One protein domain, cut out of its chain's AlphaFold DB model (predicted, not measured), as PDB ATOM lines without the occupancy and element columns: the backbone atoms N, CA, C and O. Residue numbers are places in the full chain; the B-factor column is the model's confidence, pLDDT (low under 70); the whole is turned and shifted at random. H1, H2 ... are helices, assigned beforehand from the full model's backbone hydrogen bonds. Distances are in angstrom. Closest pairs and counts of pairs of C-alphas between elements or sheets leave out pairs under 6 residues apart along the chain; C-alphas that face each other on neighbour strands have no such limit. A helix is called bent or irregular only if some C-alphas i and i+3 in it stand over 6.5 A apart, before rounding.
ATOM      1  N   THR A   4     222.453 208.313 238.847       77.75
ATOM      2  CA  THR A   4     221.043 208.515 238.525       77.75
ATOM      3  C   THR A   4     220.875 209.824 237.761       77.75
ATOM      4  O   THR A   4     221.833 210.574 237.564       77.75
ATOM      5  N   ALA A   5     219.646 210.132 237.343       76.75
ATOM      6  CA  ALA A   5     219.320 211.412 236.716       76.75
ATOM      7  C   ALA A   5     219.647 212.626 237.615       76.75
ATOM      8  O   ALA A   5     219.892 213.716 237.104       76.75
ATOM      9  N   ALA A   6     219.709 212.432 238.939       79.12
ATOM     10  CA  ALA A   6     220.113 213.450 239.912       79.12
ATOM     11  C   ALA A   6     221.635 213.499 240.180       79.12
ATOM     12  O   ALA A   6     222.093 214.333 240.962       79.12
ATOM     13  N   GLY A   7     222.432 212.637 239.537       81.88
ATOM     14  CA  GLY A   7     223.885 212.554 239.706       81.88
ATOM     15  C   GLY A   7     224.345 211.287 240.444       81.88
ATOM     16  O   GLY A   7     223.634 210.286 240.472       81.88
ATOM     17  N   PRO A   8     225.570 211.267 241.001       80.12
ATOM     18  CA  PRO A   8     226.076 210.115 241.743       80.12
ATOM     19  C   PRO A   8     225.174 209.745 242.924       80.12
ATOM     20  O   PRO A   8     224.766 210.619 243.688       80.12
ATOM     21  N   VAL A   9     224.917 208.448 243.111       77.31
ATOM     22  CA  VAL A   9     224.097 207.961 244.230       77.31
ATOM     23  C   VAL A   9     224.801 208.274 245.552       77.31
ATOM     24  O   VAL A   9     225.831 207.681 245.870       77.31
ATOM     25  N   ASN A  10     224.241 209.202 246.326       76.12
ATOM     26  CA  ASN A  10     224.727 209.559 247.655       76.12
ATOM     27  C   ASN A  10     223.552 209.674 248.631       76.12
ATOM     28  O   ASN A  10     222.895 210.711 248.717       76.12
ATOM     29  N   VAL A  11     223.294 208.592 249.367       74.69
ATOM     30  CA  VAL A  11     222.254 208.528 250.400       74.69
ATOM     31  C   VAL A  11     222.941 208.465 251.762       74.69
ATOM     32  O   VAL A  11     223.364 207.405 252.213       74.69
ATOM     33  N   ALA A  12     223.094 209.620 252.409       78.06
ATOM     34  CA  ALA A  12     223.748 209.744 253.710       78.06
ATOM     35  C   ALA A  12     222.766 210.235 254.781       78.06
ATOM     36  O   ALA A  12     221.870 211.026 254.495       78.06
ATOM     37  N   LYS A  13     222.980 209.814 256.038       77.62
ATOM     38  CA  LYS A  13     222.205 210.249 257.221       77.62
ATOM     39  C   LYS A  13     220.696 209.959 257.140       77.62
ATOM     40  O   LYS A  13     219.887 210.758 257.606       77.62
ATOM     41  N   VAL A  14     220.318 208.816 256.575       78.00
ATOM     42  CA  VAL A  14     218.920 208.363 256.532       78.00
ATOM     43  C   VAL A  14     218.616 207.405 257.681       78.00
ATOM     44  O   VAL A  14     219.459 206.598 258.070       78.00
ATOM     45  N   CYS A  15     217.407 207.499 258.230       79.50
ATOM     46  CA  CYS A  15     216.893 206.511 259.172       79.50
ATOM     47  C   CYS A  15     216.397 205.300 258.372       79.50
ATOM     48  O   CYS A  15     215.593 205.469 257.456       79.50
ATOM     49  N   CYS A  16     216.885 204.104 258.695       81.62
ATOM     50  CA  CYS A  16     216.486 202.858 258.048       81.62
ATOM     51  C   CYS A  16     215.855 201.910 259.068       81.62
ATOM     52  O   CYS A  16     216.176 201.947 260.256       81.62
ATOM     53  N   ILE A  17     214.937 201.075 258.587       84.88
ATOM     54  CA  ILE A  17     214.357 199.976 259.354       84.88
ATOM     55  C   ILE A  17     214.981 198.705 258.796       84.88
ATOM     56  O   ILE A  17     214.888 198.459 257.597       84.88
ATOM     57  N   ILE A  18     215.634 197.936 259.660       82.25
ATOM     58  CA  ILE A  18     216.198 196.637 259.304       82.25
ATOM     59  C   ILE A  18     215.156 195.591 259.682       82.25
ATOM     60  O   ILE A  18     214.724 195.535 260.836       82.25
ATOM     61  N   VAL A  19     214.733 194.809 258.697       84.19
ATOM     62  CA  VAL A  19     213.870 193.644 258.888       84.19
ATOM     63  C   VAL A  19     214.769 192.421 258.755       84.19
ATOM     64  O   VAL A  19     215.560 192.358 257.822       84.19
ATOM     65  N   ASP A  20     214.703 191.518 259.731       81.44
ATOM     66  CA  ASP A  20     215.493 190.283 259.749       81.44
ATOM     67  C   ASP A  20     214.790 189.254 258.852       81.44
ATOM     68  O   ASP A  20     213.848 188.588 259.285       81.44
ATOM     69  N   ASP A  21     215.165 189.246 257.575       80.69
ATOM     70  CA  ASP A  21     214.656 188.359 256.526       80.69
ATOM     71  C   ASP A  21     215.807 188.013 255.564       80.69
ATOM     72  O   ASP A  21     216.756 188.792 255.438       80.69
ATOM     73  N   ASP A  22     215.736 186.867 254.885       80.62
ATOM     74  CA  ASP A  22     216.813 186.349 254.013       80.62
ATOM     75  C   ASP A  22     216.821 186.999 252.605       80.62
ATOM     76  O   ASP A  22     217.339 186.436 251.639       80.62
ATOM     77  N   GLU A  23     216.219 188.179 252.466       78.06
ATOM     78  CA  GLU A  23     216.055 188.882 251.194       78.06
ATOM     79  C   GLU A  23     217.252 189.816 250.928       78.06
ATOM     80  O   GLU A  23     217.574 190.692 251.730       78.06
ATOM     81  N   ASP A  24     217.884 189.694 249.756       79.00
ATOM     82  CA  ASP A  24     219.025 190.530 249.329       79.00
ATOM     83  C   ASP A  24     218.596 191.910 248.764       79.00
ATOM     84  O   ASP A  24     219.352 192.585 248.053       79.00
ATOM     85  N   GLU A  25     217.366 192.344 249.055       81.12
ATOM     86  CA  GLU A  25     216.738 193.535 248.482       81.12
ATOM     87  C   GLU A  25     216.556 194.664 249.510       81.12
ATOM     88  O   GLU A  25     216.261 194.448 250.684       81.12
ATOM     89  N   PHE A  26     216.685 195.918 249.058       78.81
ATOM     90  CA  PHE A  26     216.460 197.100 249.894       78.81
ATOM     91  C   PHE A  26     215.263 197.903 249.389       78.81
ATOM     92  O   PHE A  26     215.235 198.353 248.242       78.81
ATOM     93  N   LEU A  27     214.301 198.159 250.274       83.81
ATOM     94  CA  LEU A  27     213.135 198.982 249.964       83.81
ATOM     95  C   LEU A  27     213.438 200.465 250.197       83.81
ATOM     96  O   LEU A  27     213.709 200.904 251.317       83.81
ATOM     97  N   LEU A  28     213.353 201.259 249.130       84.88
ATOM     98  CA  LEU A  28     213.526 202.709 249.177       84.88
ATOM     99  C   LEU A  28     212.166 203.403 249.204       84.88
ATOM    100  O   LEU A  28     211.319 203.196 248.338       84.88
ATOM    101  N   GLY A  29     211.968 204.274 250.192       84.81
ATOM    102  CA  GLY A  29     210.776 205.109 250.254       84.81
ATOM    103  C   GLY A  29     210.715 206.105 249.093       84.81
ATOM    104  O   GLY A  29     211.743 206.578 248.603       84.81
ATOM    105  N   ASN A  30     209.496 206.494 248.713       84.38
ATOM    106  CA  ASN A  30     209.258 207.464 247.639       84.38
ATOM    107  C   ASN A  30     210.074 208.773 247.776       84.38
ATOM    108  O   ASN A  30     210.665 209.200 246.787       84.38
ATOM    109  N   PRO A  31     210.221 209.390 248.971       83.56
ATOM    110  CA  PRO A  31     211.043 210.596 249.109       83.56
ATOM    111  C   PRO A  31     212.510 210.391 248.701       83.56
ATOM    112  O   PRO A  31     213.132 211.296 248.150       83.56
ATOM    113  N   THR A  32     213.066 209.202 248.950       84.69
ATOM    114  CA  THR A  32     214.444 208.862 248.577       84.69
ATOM    115  C   THR A  32     214.564 208.594 247.080       84.69
ATOM    116  O   THR A  32     215.525 209.051 246.468       84.69
ATOM    117  N   LEU A  33     213.582 207.921 246.475       86.62
ATOM    118  CA  LEU A  33     213.535 207.707 245.024       86.62
ATOM    119  C   LEU A  33     213.476 209.038 244.262       86.62
ATOM    120  O   LEU A  33     214.292 209.265 243.369       86.62
ATOM    121  N   VAL A  34     212.608 209.963 244.684       84.75
ATOM    122  CA  VAL A  34     212.505 211.303 244.083       84.75
ATOM    123  C   VAL A  34     213.807 212.092 244.248       84.75
ATOM    124  O   VAL A  34     214.260 212.724 243.296       84.75
ATOM    125  N   ALA A  35     214.465 212.017 245.412       82.69
ATOM    126  CA  ALA A  35     215.766 212.658 245.634       82.69
ATOM    127  C   ALA A  35     216.882 212.078 244.747       82.69
ATOM    128  O   ALA A  35     217.819 212.786 244.382       82.69
ATOM    129  N   LEU A  36     216.764 210.805 244.365       84.69
ATOM    130  CA  LEU A  36     217.622 210.159 243.375       84.69
ATOM    131  C   LEU A  36     217.211 210.485 241.927       84.69
ATOM    132  O   LEU A  36     217.863 210.019 240.997       84.69
ATOM    133  N   GLY A  37     216.181 211.306 241.707       81.94
ATOM    134  CA  GLY A  37     215.690 211.676 240.378       81.94
ATOM    135  C   GLY A  37     214.775 210.629 239.742       81.94
ATOM    136  O   GLY A  37     214.578 210.654 238.529       81.94
ATOM    137  N   ILE A  38     214.238 209.702 240.537       83.81
ATOM    138  CA  ILE A  38     213.301 208.661 240.110       83.81
ATOM    139  C   ILE A  38     211.922 209.017 240.671       83.81
ATOM    140  O   ILE A  38     211.587 208.680 241.804       83.81
ATOM    141  N   ASP A  39     211.113 209.710 239.871       85.81
ATOM    142  CA  ASP A  39     209.711 209.986 240.193       85.81
ATOM    143  C   ASP A  39     208.817 209.000 239.437       85.81
ATOM    144  O   ASP A  39     208.601 209.129 238.229       85.81
ATOM    145  N   VAL A  40     208.358 207.966 240.141       81.50
ATOM    146  CA  VAL A  40     207.494 206.923 239.569       81.50
ATOM    147  C   VAL A  40     206.119 207.492 239.215       81.50
ATOM    148  O   VAL A  40     205.548 207.089 238.207       81.50
ATOM    149  N   GLY A  41     205.608 208.463 239.982       81.50
ATOM    150  CA  GLY A  41     204.307 209.083 239.725       81.50
ATOM    151  C   GLY A  41     204.308 209.854 238.410       81.50
ATOM    152  O   GLY A  41     203.488 209.585 237.535       81.50
ATOM    153  N   HIS A  42     205.301 210.723 238.218       78.19
ATOM    154  CA  HIS A  42     205.459 211.474 236.972       78.19
ATOM    155  C   HIS A  42     205.753 210.565 235.765       78.19
ATOM    156  O   HIS A  42     205.246 210.800 234.671       78.19
ATOM    157  N   GLN A  43     206.532 209.492 235.947       76.69
ATOM    158  CA  GLN A  43     206.749 208.501 234.883       76.69
ATOM    159  C   GLN A  43     205.458 207.760 234.516       76.69
ATOM    160  O   GLN A  43     205.195 207.554 233.334       76.69
ATOM    161  N   MET A  44     204.624 207.413 235.502       74.06
ATOM    162  CA  MET A  44     203.324 206.782 235.264       74.06
ATOM    163  C   MET A  44     202.329 207.717 234.569       74.06
ATOM    164  O   MET A  44     201.574 207.262 233.714       74.06
ATOM    165  N   GLU A  45     202.345 209.015 234.874       75.44
ATOM    166  CA  GLU A  45     201.504 210.023 234.212       75.44
ATOM    167  C   GLU A  45     201.825 210.193 232.716       75.44
ATOM    168  O   GLU A  45     200.956 210.592 231.939       75.44
ATOM    169  N   GLN A  46     203.040 209.843 232.283       63.28
ATOM    170  CA  GLN A  46     203.447 209.881 230.871       63.28
ATOM    171  C   GLN A  46     203.110 208.601 230.088       63.28
ATOM    172  O   GLN A  46     203.067 208.629 228.854       63.28
ATOM    173  N   LEU A  47     202.818 207.492 230.774       61.09
ATOM    174  CA  LEU A  47     202.387 206.238 230.146       61.09
ATOM    175  C   LEU A  47     201.088 206.371 229.323       61.09
ATOM    176  O   LEU A  47     201.082 205.885 228.194       61.09
ATOM    177  N   PRO A  48     200.015 207.057 229.775       58.81
ATOM    178  CA  PRO A  48     198.783 207.173 228.986       58.81
ATOM    179  C   PRO A  48     198.915 208.011 227.701       58.81
ATOM    180  O   PRO A  48     198.054 207.913 226.831       58.81
ATOM    181  N   MET A  49     199.971 208.824 227.557       54.75
ATOM    182  CA  MET A  49     200.221 209.652 226.361       54.75
ATOM    183  C   MET A  49     201.020 208.913 225.278       54.75
ATOM    184  O   MET A  49     200.986 209.288 224.105       54.75
ATOM    185  N   SER A  50     201.726 207.847 225.658       52.62
ATOM    186  CA  SER A  50     202.395 206.948 224.726       52.62
ATOM    187  C   SER A  50     201.349 205.968 224.210       52.62
ATOM    188  O   SER A  50     201.127 204.928 224.815       52.62
TER     189      SER A  50
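AT A GLANCE: This is residues 4 to 50 of the 188 residues of an uncharacterized protein of Phytophthora fragariae (UniProt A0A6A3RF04). Little regular structure is here: a long open loop, residues 4 to 29, goes out and folds back to the short helix H1, and the longer H2 follows, its residues 42 to 49 sticking out as an arm. The loop's tip, residues 19 to 25, sticks out too. The printed part has 47 residues with two named helices, H1 then H2, and no named strand; the class is all helix, with 16 residues in named elements. It is only just loose, close to extended, with a radius of gyration of the C-alphas of 13.8 A and spans of 41 by 24 by 15 A.

HOW THE PARTS SIT: Look first at H2, residues 40 to 49, only just irregular: C-alphas 45 and 48 are 6.55 A apart. H1, residues 30 to 35, and H2 are near each other, their closest C-alphas 8.0 A apart. Every O i to N i+4 pair is within hydrogen-bond range in H1, and 4 of 6 in H2.

IN THESE COORDINATES: Find C-alpha 40 at (207.494, 206.923, 239.569); H2 runs 15.3 A to C-alpha 49 at (200.221, 209.652, 226.361). H1 begins at C-alpha 30, (209.258, 207.464, 247.639).

THE WHOLE: The farthest C-alphas, of Asp 20 and Met 49, are 41.5 A apart. The printed part has no cut, and the link H1 to H2 is tight. Residues 46 to 50 have pLDDT under 70.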